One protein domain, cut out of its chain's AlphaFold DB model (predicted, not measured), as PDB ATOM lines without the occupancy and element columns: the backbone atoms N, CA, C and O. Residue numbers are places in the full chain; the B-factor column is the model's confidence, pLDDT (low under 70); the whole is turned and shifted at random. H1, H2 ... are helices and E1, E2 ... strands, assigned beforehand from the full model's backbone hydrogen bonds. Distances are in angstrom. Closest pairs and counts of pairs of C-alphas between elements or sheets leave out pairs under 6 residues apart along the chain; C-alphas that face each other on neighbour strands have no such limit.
ATOM      1  N   TRP A 443     153.420 131.794  66.207       88.25
ATOM      2  CA  TRP A 443     152.236 132.247  66.924       88.25
ATOM      3  C   TRP A 443     152.426 133.672  67.441       88.25
ATOM      4  O   TRP A 443     153.509 134.058  67.875       88.25
ATOM      5  N   GLY A 444     151.368 134.470  67.389       89.75
ATOM      6  CA  GLY A 444     151.333 135.834  67.898       89.75
ATOM      7  C   GLY A 444     150.430 135.942  69.120       89.75
ATOM      8  O   GLY A 444     149.474 135.182  69.272       89.75
ATOM      9  N   LEU A 445     150.717 136.926  69.973       90.75
ATOM     10  CA  LEU A 445     149.886 137.308  71.113       90.75
ATOM     11  C   LEU A 445     149.283 138.689  70.861       90.75
ATOM     12  O   LEU A 445     149.995 139.607  70.454       90.75
ATOM     13  N   ARG A 446     147.987 138.861  71.130       90.44
ATOM     14  CA  ARG A 446     147.331 140.182  71.139       90.44
ATOM     15  C   ARG A 446     146.258 140.283  72.212       90.44
ATOM     16  O   ARG A 446     145.766 139.261  72.687       90.44
ATOM     17  N   LEU A 447     145.867 141.508  72.558       87.44
ATOM     18  CA  LEU A 447     144.728 141.745  73.447       87.44
ATOM     19  C   LEU A 447     143.412 141.261  72.820       87.44
ATOM     20  O   LEU A 447     143.158 141.446  71.625       87.44
ATOM     21  N   LYS A 448     142.581 140.637  73.652       85.00
ATOM     22  CA  LYS A 448     141.245 140.157  73.306       85.00
ATOM     23  C   LYS A 448     140.266 141.332  73.199       85.00
ATOM     24  O   LYS A 448     140.439 142.350  73.860       85.00
ATOM     25  N   ASP A 449     139.264 141.194  72.333       81.25
ATOM     26  CA  ASP A 449     138.157 142.148  72.140       81.25
ATOM     27  C   ASP A 449     138.556 143.578  71.716       81.25
ATOM     28  O   ASP A 449     137.761 144.516  71.795       81.25
ATOM     29  N   VAL A 450     139.768 143.747  71.177       77.62
ATOM     30  CA  VAL A 450     140.203 144.998  70.545       77.62
ATOM     31  C   VAL A 450     139.803 144.994  69.060       77.62
ATOM     32  O   VAL A 450     140.095 144.026  68.352       77.62
ATOM     33  N   PRO A 451     139.146 146.053  68.539       75.06
ATOM     34  CA  PRO A 451     138.805 146.142  67.122       75.06
ATOM     35  C   PRO A 451     140.046 146.018  66.235       75.06
ATOM     36  O   PRO A 451     141.068 146.645  66.503       75.06
ATOM     37  N   SER A 452     139.934 145.285  65.125       70.50
ATOM     38  CA  SER A 452     141.085 144.827  64.329       70.50
ATOM     39  C   SER A 452     142.019 145.937  63.827       70.50
ATOM     40  O   SER A 452     143.196 145.675  63.605       70.50
ATOM     41  N   LYS A 453     141.526 147.178  63.678       73.19
ATOM     42  CA  LYS A 453     142.338 148.342  63.268       73.19
ATOM     43  C   LYS A 453     143.242 148.907  64.374       73.19
ATOM     44  O   LYS A 453     144.053 149.782  64.095       73.19
ATOM     45  N   PHE A 454     143.062 148.458  65.615       78.12
ATOM     46  CA  PHE A 454     143.772 148.928  66.806       78.12
ATOM     47  C   PHE A 454     144.452 147.785  67.562       78.12
ATOM     48  O   PHE A 454     144.703 147.920  68.756       78.12
ATOM     49  N   ASN A 455     144.702 146.647  66.905       83.31
ATOM     50  CA  ASN A 455     145.318 145.500  67.563       83.31
ATOM     51  C   ASN A 455     146.600 145.920  68.288       83.31
ATOM     52  O   ASN A 455     147.491 146.534  67.702       83.31
ATOM     53  N   ILE A 456     146.676 145.551  69.563       85.75
ATOM     54  CA  ILE A 456     147.884 145.682  70.365       85.75
ATOM     55  C   ILE A 456     148.423 144.271  70.556       85.75
ATOM     56  O   ILE A 456     147.761 143.416  71.153       85.75
ATOM     57  N   TYR A 457     149.605 144.039  70.006       90.31
ATOM     58  CA  TYR A 457     150.321 142.778  70.038       90.31
ATOM     59  C   TYR A 457     151.353 142.769  71.159       90.31
ATOM     60  O   TYR A 457     151.790 143.823  71.617       90.31
ATOM     61  N   ILE A 458     151.768 141.576  71.567       87.94
ATOM     62  CA  ILE A 458     152.893 141.372  72.476       87.94
ATOM     63  C   ILE A 458     154.042 140.752  71.677       87.94
ATOM     64  O   ILE A 458     153.843 139.766  70.963       87.94
ATOM     65  N   ASN A 459     155.226 141.356  71.767       85.31
ATOM     66  CA  ASN A 459     156.432 140.851  71.114       85.31
ATOM     67  C   ASN A 459     157.117 139.737  71.932       85.31
ATOM     68  O   ASN A 459     156.717 139.417  73.049       85.31
ATOM     69  N   GLU A 460     158.189 139.174  71.380       82.00
ATOM     70  CA  GLU A 460     158.955 138.058  71.960       82.00
ATOM     71  C   GLU A 460     159.602 138.320  73.332       82.00
ATOM     72  O   GLU A 460     159.974 137.375  74.022       82.00
ATOM     73  N   ILE A 461     159.684 139.580  73.767       82.44
ATOM     74  CA  ILE A 461     160.186 139.967  75.096       82.44
ATOM     75  C   ILE A 461     159.066 140.412  76.057       82.44
ATOM     76  O   ILE A 461     159.323 140.764  77.212       82.44
ATOM     77  N   GLY A 462     157.803 140.348  75.619       80.75
ATOM     78  CA  GLY A 462     156.636 140.638  76.450       80.75
ATOM     79  C   GLY A 462     156.263 142.113  76.546       80.75
ATOM     80  O   GLY A 462     155.678 142.515  77.554       80.75
ATOM     81  N   GLU A 463     156.627 142.915  75.546       85.06
ATOM     82  CA  GLU A 463     156.269 144.330  75.436       85.06
ATOM     83  C   GLU A 463     155.151 144.545  74.412       85.06
ATOM     84  O   GLU A 463     155.038 143.822  73.419       85.06
ATOM     85  N   TYR A 464     154.319 145.559  74.658       88.81
ATOM     86  CA  TYR A 464     153.202 145.903  73.785       88.81
ATOM     87  C   TYR A 464     153.669 146.673  72.547       88.81
ATOM     88  O   TYR A 464     154.403 147.654  72.654       88.81
ATOM     89  N   GLN A 465     153.171 146.282  71.377       85.88
ATOM     90  CA  GLN A 465     153.433 146.951  70.106       85.88
ATOM     91  C   GLN A 465     152.196 146.960  69.206       85.88
ATOM     92  O   GLN A 465     151.291 146.142  69.350       85.88
ATOM     93  N   VAL A 466     152.155 147.882  68.247       85.06
ATOM     94  CA  VAL A 466     151.032 148.011  67.297       85.06
ATOM     95  C   VAL A 466     151.273 147.284  65.972       85.06
ATOM     96  O   VAL A 466     150.332 147.030  65.228       85.06
ATOM     97  N   SER A 467     152.524 146.930  65.671       83.12
ATOM     98  CA  SER A 467     152.876 146.113  64.508       83.12
ATOM     99  C   SER A 467     152.736 144.626  64.819       83.12
ATOM    100  O   SER A 467     153.116 144.171  65.901       83.12
ATOM    101  N   GLU A 468     152.242 143.859  63.851       81.62
ATOM    102  CA  GLU A 468     152.130 142.408  63.979       81.62
ATOM    103  C   GLU A 468     153.528 141.773  64.157       81.62
ATOM    104  O   GLU A 468     154.460 142.127  63.425       81.62
ATOM    105  N   PRO A 469     153.728 140.907  65.168       78.62
ATOM    106  CA  PRO A 469     155.030 140.313  65.444       78.62
ATOM    107  C   PRO A 469     155.407 139.288  64.373       78.62
ATOM    108  O   PRO A 469     154.546 138.686  63.737       78.62
ATOM    109  N   LYS A 470     156.712 139.019  64.244       79.25
ATOM    110  CA  LYS A 470     157.236 137.957  63.364       79.25
ATOM    111  C   LYS A 470     156.789 136.547  63.787       79.25
ATOM    112  O   LYS A 470     156.886 135.619  62.993       79.25
ATOM    113  N   GLY A 471     156.262 136.425  65.008       84.69
ATOM    114  CA  GLY A 471     155.706 135.213  65.595       84.69
ATOM    115  C   GLY A 471     156.721 134.438  66.445       84.69
ATOM    116  O   GLY A 471     157.929 134.566  66.276       84.69
ATOM    117  N   MET A 472     156.211 133.661  67.395       85.69
ATOM    118  CA  MET A 472     156.949 132.901  68.408       85.69
ATOM    119  C   MET A 472     156.593 131.412  68.333       85.69
ATOM    120  O   MET A 472     155.520 131.050  67.854       85.69
ATOM    121  N   THR A 473     157.458 130.536  68.840       86.62
ATOM    122  CA  THR A 473     157.079 129.138  69.091       86.62
ATOM    123  C   THR A 473     156.135 129.055  70.298       86.62
ATOM    124  O   THR A 473     156.087 129.968  71.126       86.62
ATOM    125  N   LEU A 474     155.379 127.960  70.424       85.06
ATOM    126  CA  LEU A 474     154.509 127.742  71.590       85.06
ATOM    127  C   LEU A 474     155.312 127.661  72.898       85.06
ATOM    128  O   LEU A 474     154.864 128.176  73.919       85.06
ATOM    129  N   GLU A 475     156.513 127.079  72.849       83.56
ATOM    130  CA  GLU A 475     157.442 127.011  73.983       83.56
ATOM    131  C   GLU A 475     157.869 128.414  74.442       83.56
ATOM    132  O   GLU A 475     157.760 128.730  75.622       83.56
ATOM    133  N   HIS A 476     158.205 129.316  73.510       85.94
ATOM    134  CA  HIS A 476     158.496 130.711  73.854       85.94
ATOM    135  C   HIS A 476     157.301 131.444  74.478       85.94
ATOM    136  O   HIS A 476     157.496 132.264  75.375       85.94
ATOM    137  N   ILE A 477     156.069 131.175  74.030       88.38
ATOM    138  CA  ILE A 477     154.870 131.782  74.630       88.38
ATOM    139  C   ILE A 477     154.655 131.266  76.060       88.38
ATOM    140  O   ILE A 477     154.305 132.064  76.932       88.38
ATOM    141  N   ASN A 478     154.900 129.977  76.318       86.94
ATOM    142  CA  ASN A 478     154.850 129.408  77.668       86.94
ATOM    143  C   ASN A 478     155.914 130.030  78.583       86.94
ATOM    144  O   ASN A 478     155.563 130.551  79.639       86.94
ATOM    145  N   ASP A 479     157.175 130.087  78.146       87.12
ATOM    146  CA  ASP A 479     158.271 130.716  78.897       87.12
ATOM    147  C   ASP A 479     157.989 132.193  79.209       87.12
ATOM    148  O   ASP A 479     158.290 132.702  80.295       87.12
ATOM    149  N   LEU A 480     157.418 132.915  78.242       88.62
ATOM    150  CA  LEU A 480     157.023 134.305  78.426       88.62
ATOM    151  C   LEU A 480     155.867 134.427  79.424       88.62
ATOM    152  O   LEU A 480     155.859 135.348  80.246       88.62
ATOM    153  N   GLY A 481     154.916 133.494  79.368       87.75
ATOM    154  CA  GLY A 481     153.820 133.365  80.318       87.75
ATOM    155  C   GLY A 481     154.309 133.149  81.744       87.75
ATOM    156  O   GLY A 481     153.893 133.875  82.645       87.75
ATOM    157  N   GLU A 482     155.274 132.252  81.949       87.88
ATOM    158  CA  GLU A 482     155.900 132.039  83.256       87.88
ATOM    159  C   GLU A 482     156.600 133.309  83.761       87.88
ATOM    160  O   GLU A 482     156.334 133.769  84.876       87.88
ATOM    161  N   LYS A 483     157.418 133.956  82.915       87.94
ATOM    162  CA  LYS A 483     158.135 135.200  83.263       87.94
ATOM    163  C   LYS A 483     157.208 136.363  83.610       87.94
ATOM    164  O   LYS A 483     157.566 137.201  84.436       87.94
ATOM    165  N   LYS A 484     156.046 136.458  82.961       84.19
ATOM    166  CA  LYS A 484     155.047 137.512  83.211       84.19
ATOM    167  C   LYS A 484     153.973 137.088  84.214       84.19
ATOM    168  O   LYS A 484     153.140 137.918  84.567       84.19
ATOM    169  N   SER A 485     154.003 135.836  84.677       85.69
ATOM    170  CA  SER A 485     152.969 135.220  85.516       85.69
ATOM    171  C   SER A 485     151.564 135.307  84.898       85.69
ATOM    172  O   SER A 485     150.589 135.632  85.575       85.69
ATOM    173  N   VAL A 486     151.461 135.029  83.595       85.06
ATOM    174  CA  VAL A 486     150.214 135.023  82.818       85.06
ATOM    175  C   VAL A 486     150.130 133.738  81.998       85.06
ATOM    176  O   VAL A 486     150.993 133.479  81.169       85.06
ATOM    177  N   ASP A 487     149.054 132.966  82.155       88.88
ATOM    178  CA  ASP A 487     148.731 131.877  81.224       88.88
ATOM    179  C   ASP A 487     148.072 132.467  79.974       88.88
ATOM    180  O   ASP A 487     146.876 132.764  79.961       88.88
ATOM    181  N   PHE A 488     148.865 132.679  78.925       87.56
ATOM    182  CA  PHE A 488     148.382 133.280  77.685       87.56
ATOM    183  C   PHE A 488     147.422 132.386  76.891       87.56
ATOM    184  O   PHE A 488     146.605 132.920  76.141       87.56
ATOM    185  N   PHE A 489     147.477 131.062  77.058       87.06
ATOM    186  CA  PHE A 489     146.614 130.129  76.329       87.06
ATOM    187  C   PHE A 489     145.191 130.119  76.881       87.06
ATOM    188  O   PHE A 489     144.234 130.033  76.111       87.06
ATOM    189  N   ASN A 490     145.050 130.272  78.199       85.12
ATOM    190  CA  ASN A 490     143.753 130.278  78.877       85.12
ATOM    191  C   ASN A 490     143.321 131.670  79.369       85.12
ATOM    192  O   ASN A 490     142.309 131.801  80.063       85.12
ATOM    193  N   SER A 491     144.065 132.725  79.023       84.56
ATOM    194  CA  SER A 491     143.761 134.083  79.476       84.56
ATOM    195  C   SER A 491     142.423 134.590  78.940       84.56
ATOM    196  O   SER A 491     142.111 134.495  77.752       84.56
ATOM    197  N   SER A 492     141.658 135.258  79.802       83.62
ATOM    198  CA  SER A 492     140.491 136.036  79.380       83.62
ATOM    199  C   SER A 492     140.859 137.345  78.672       83.62
ATOM    200  O   SER A 492     139.988 137.937  78.043       83.62
ATOM    201  N   LEU A 493     142.119 137.791  78.748       83.94
ATOM    202  CA  LEU A 493     142.577 139.086  78.228       83.94
ATOM    203  C   LEU A 493     143.383 138.986  76.931       83.94
ATOM    204  O   LEU A 493     143.520 139.989  76.232       83.94
ATOM    205  N   PHE A 494     143.910 137.809  76.596       90.12
ATOM    206  CA  PHE A 494     144.805 137.623  75.453       90.12
ATOM    207  C   PHE A 494     144.283 136.566  74.481       90.12
ATOM    208  O   PHE A 494     143.501 135.690  74.842       90.12
ATOM    209  N   ILE A 495     144.710 136.676  73.225       88.31
ATOM    210  CA  ILE A 495     144.479 135.686  72.173       88.31
ATOM    211  C   ILE A 495     145.836 135.252  71.625       88.31
ATOM    212  O   ILE A 495     146.604 136.096  71.153       88.31
ATOM    213  N   VAL A 496     146.077 133.940  71.628       89.88
ATOM    214  CA  VAL A 496     147.131 133.290  70.841       89.88
ATOM    215  C   VAL A 496     146.569 132.984  69.452       89.88
ATOM    216  O   VAL A 496     145.518 132.355  69.339       89.88
ATOM    217  N   PHE A 497     147.227 133.445  68.392       87.31
ATOM    218  CA  PHE A 497     146.779 133.229  67.012       87.31
ATOM    219  C   PHE A 497     147.941 132.825  66.102       87.31
ATOM    220  O   PHE A 497     149.089 133.175  66.358       87.31
ATOM    221  N   GLU A 498     147.649 132.076  65.040       87.12
ATOM    222  CA  GLU A 498     148.656 131.649  64.064       87.12
ATOM    223  C   GLU A 498     149.068 132.832  63.173       87.12
ATOM    224  O   GLU A 498     148.213 133.472  62.549       87.12
ATOM    225  N   VAL A 499     150.370 133.119  63.105       82.50
ATOM    226  CA  VAL A 499     150.936 134.128  62.200       82.50
ATOM    227  C   VAL A 499     151.146 133.470  60.840       82.50
ATOM    228  O   VAL A 499     151.843 132.461  60.723       82.50
ATOM    229  N   LYS A 500     150.531 134.029  59.795       71.25
ATOM    230  CA  LYS A 500     150.749 133.560  58.421       71.25
ATOM    231  C   LYS A 500     152.141 134.002  57.961       71.25
ATOM    232  O   LYS A 500     152.482 135.167  58.142       71.25
TER     233      LYS A 500
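Overview. This is residues 443 to 500 of the 501 residues of the protein "Cro/Cl family transcriptional regulator" of Lactococcus lactis (UniProt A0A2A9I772). The domain has little regular structure: a two-stranded antiparallel ribbon, E1 and E2, with helix H1 near it by its first turn and a long looping stretch, residues 448 to 473, whose short pairings add to the ribbon beside E1. The printed part has 58 residues, 22 of them in named elements, in the order E1, H1, E2; the class is mixed, helices and strands. It is compact and rounded, with a radius of gyration of the C-alphas of 10.3 A and spans of 29 by 23 by 18 A.

Arrangement. E1, residues 443 to 447, and E2, residues 494 to 499, are antiparallel neighbours at 146 degrees; N 444 and O 497 are within hydrogen-bond range at 2.8 A. Residues 445 to 446 pair antiparallel with 457 to 458, and these with 464 to 465. The closest C-alphas of E1 and H1, residues 474 to 484, are those of Trp 443 and Leu 474, 6.9 A apart. In H1 every O i to N i+4 pair is within hydrogen-bond range.

Along the chain. E1, 13.8 A long, begins at C-alpha 443 (152.236, 132.247, 66.924). H1 measures 15.2 A. E2, 15.0 A, ends at C-alpha 499 (150.936, 134.128, 62.200).

Size, cuts and confidence. The C-alphas farthest apart, of Lys 453 and Glu 482, are 29.1 A apart. The link E1 to H1 is long. The printed part has no cut, and no printed residue is under pLDDT 70.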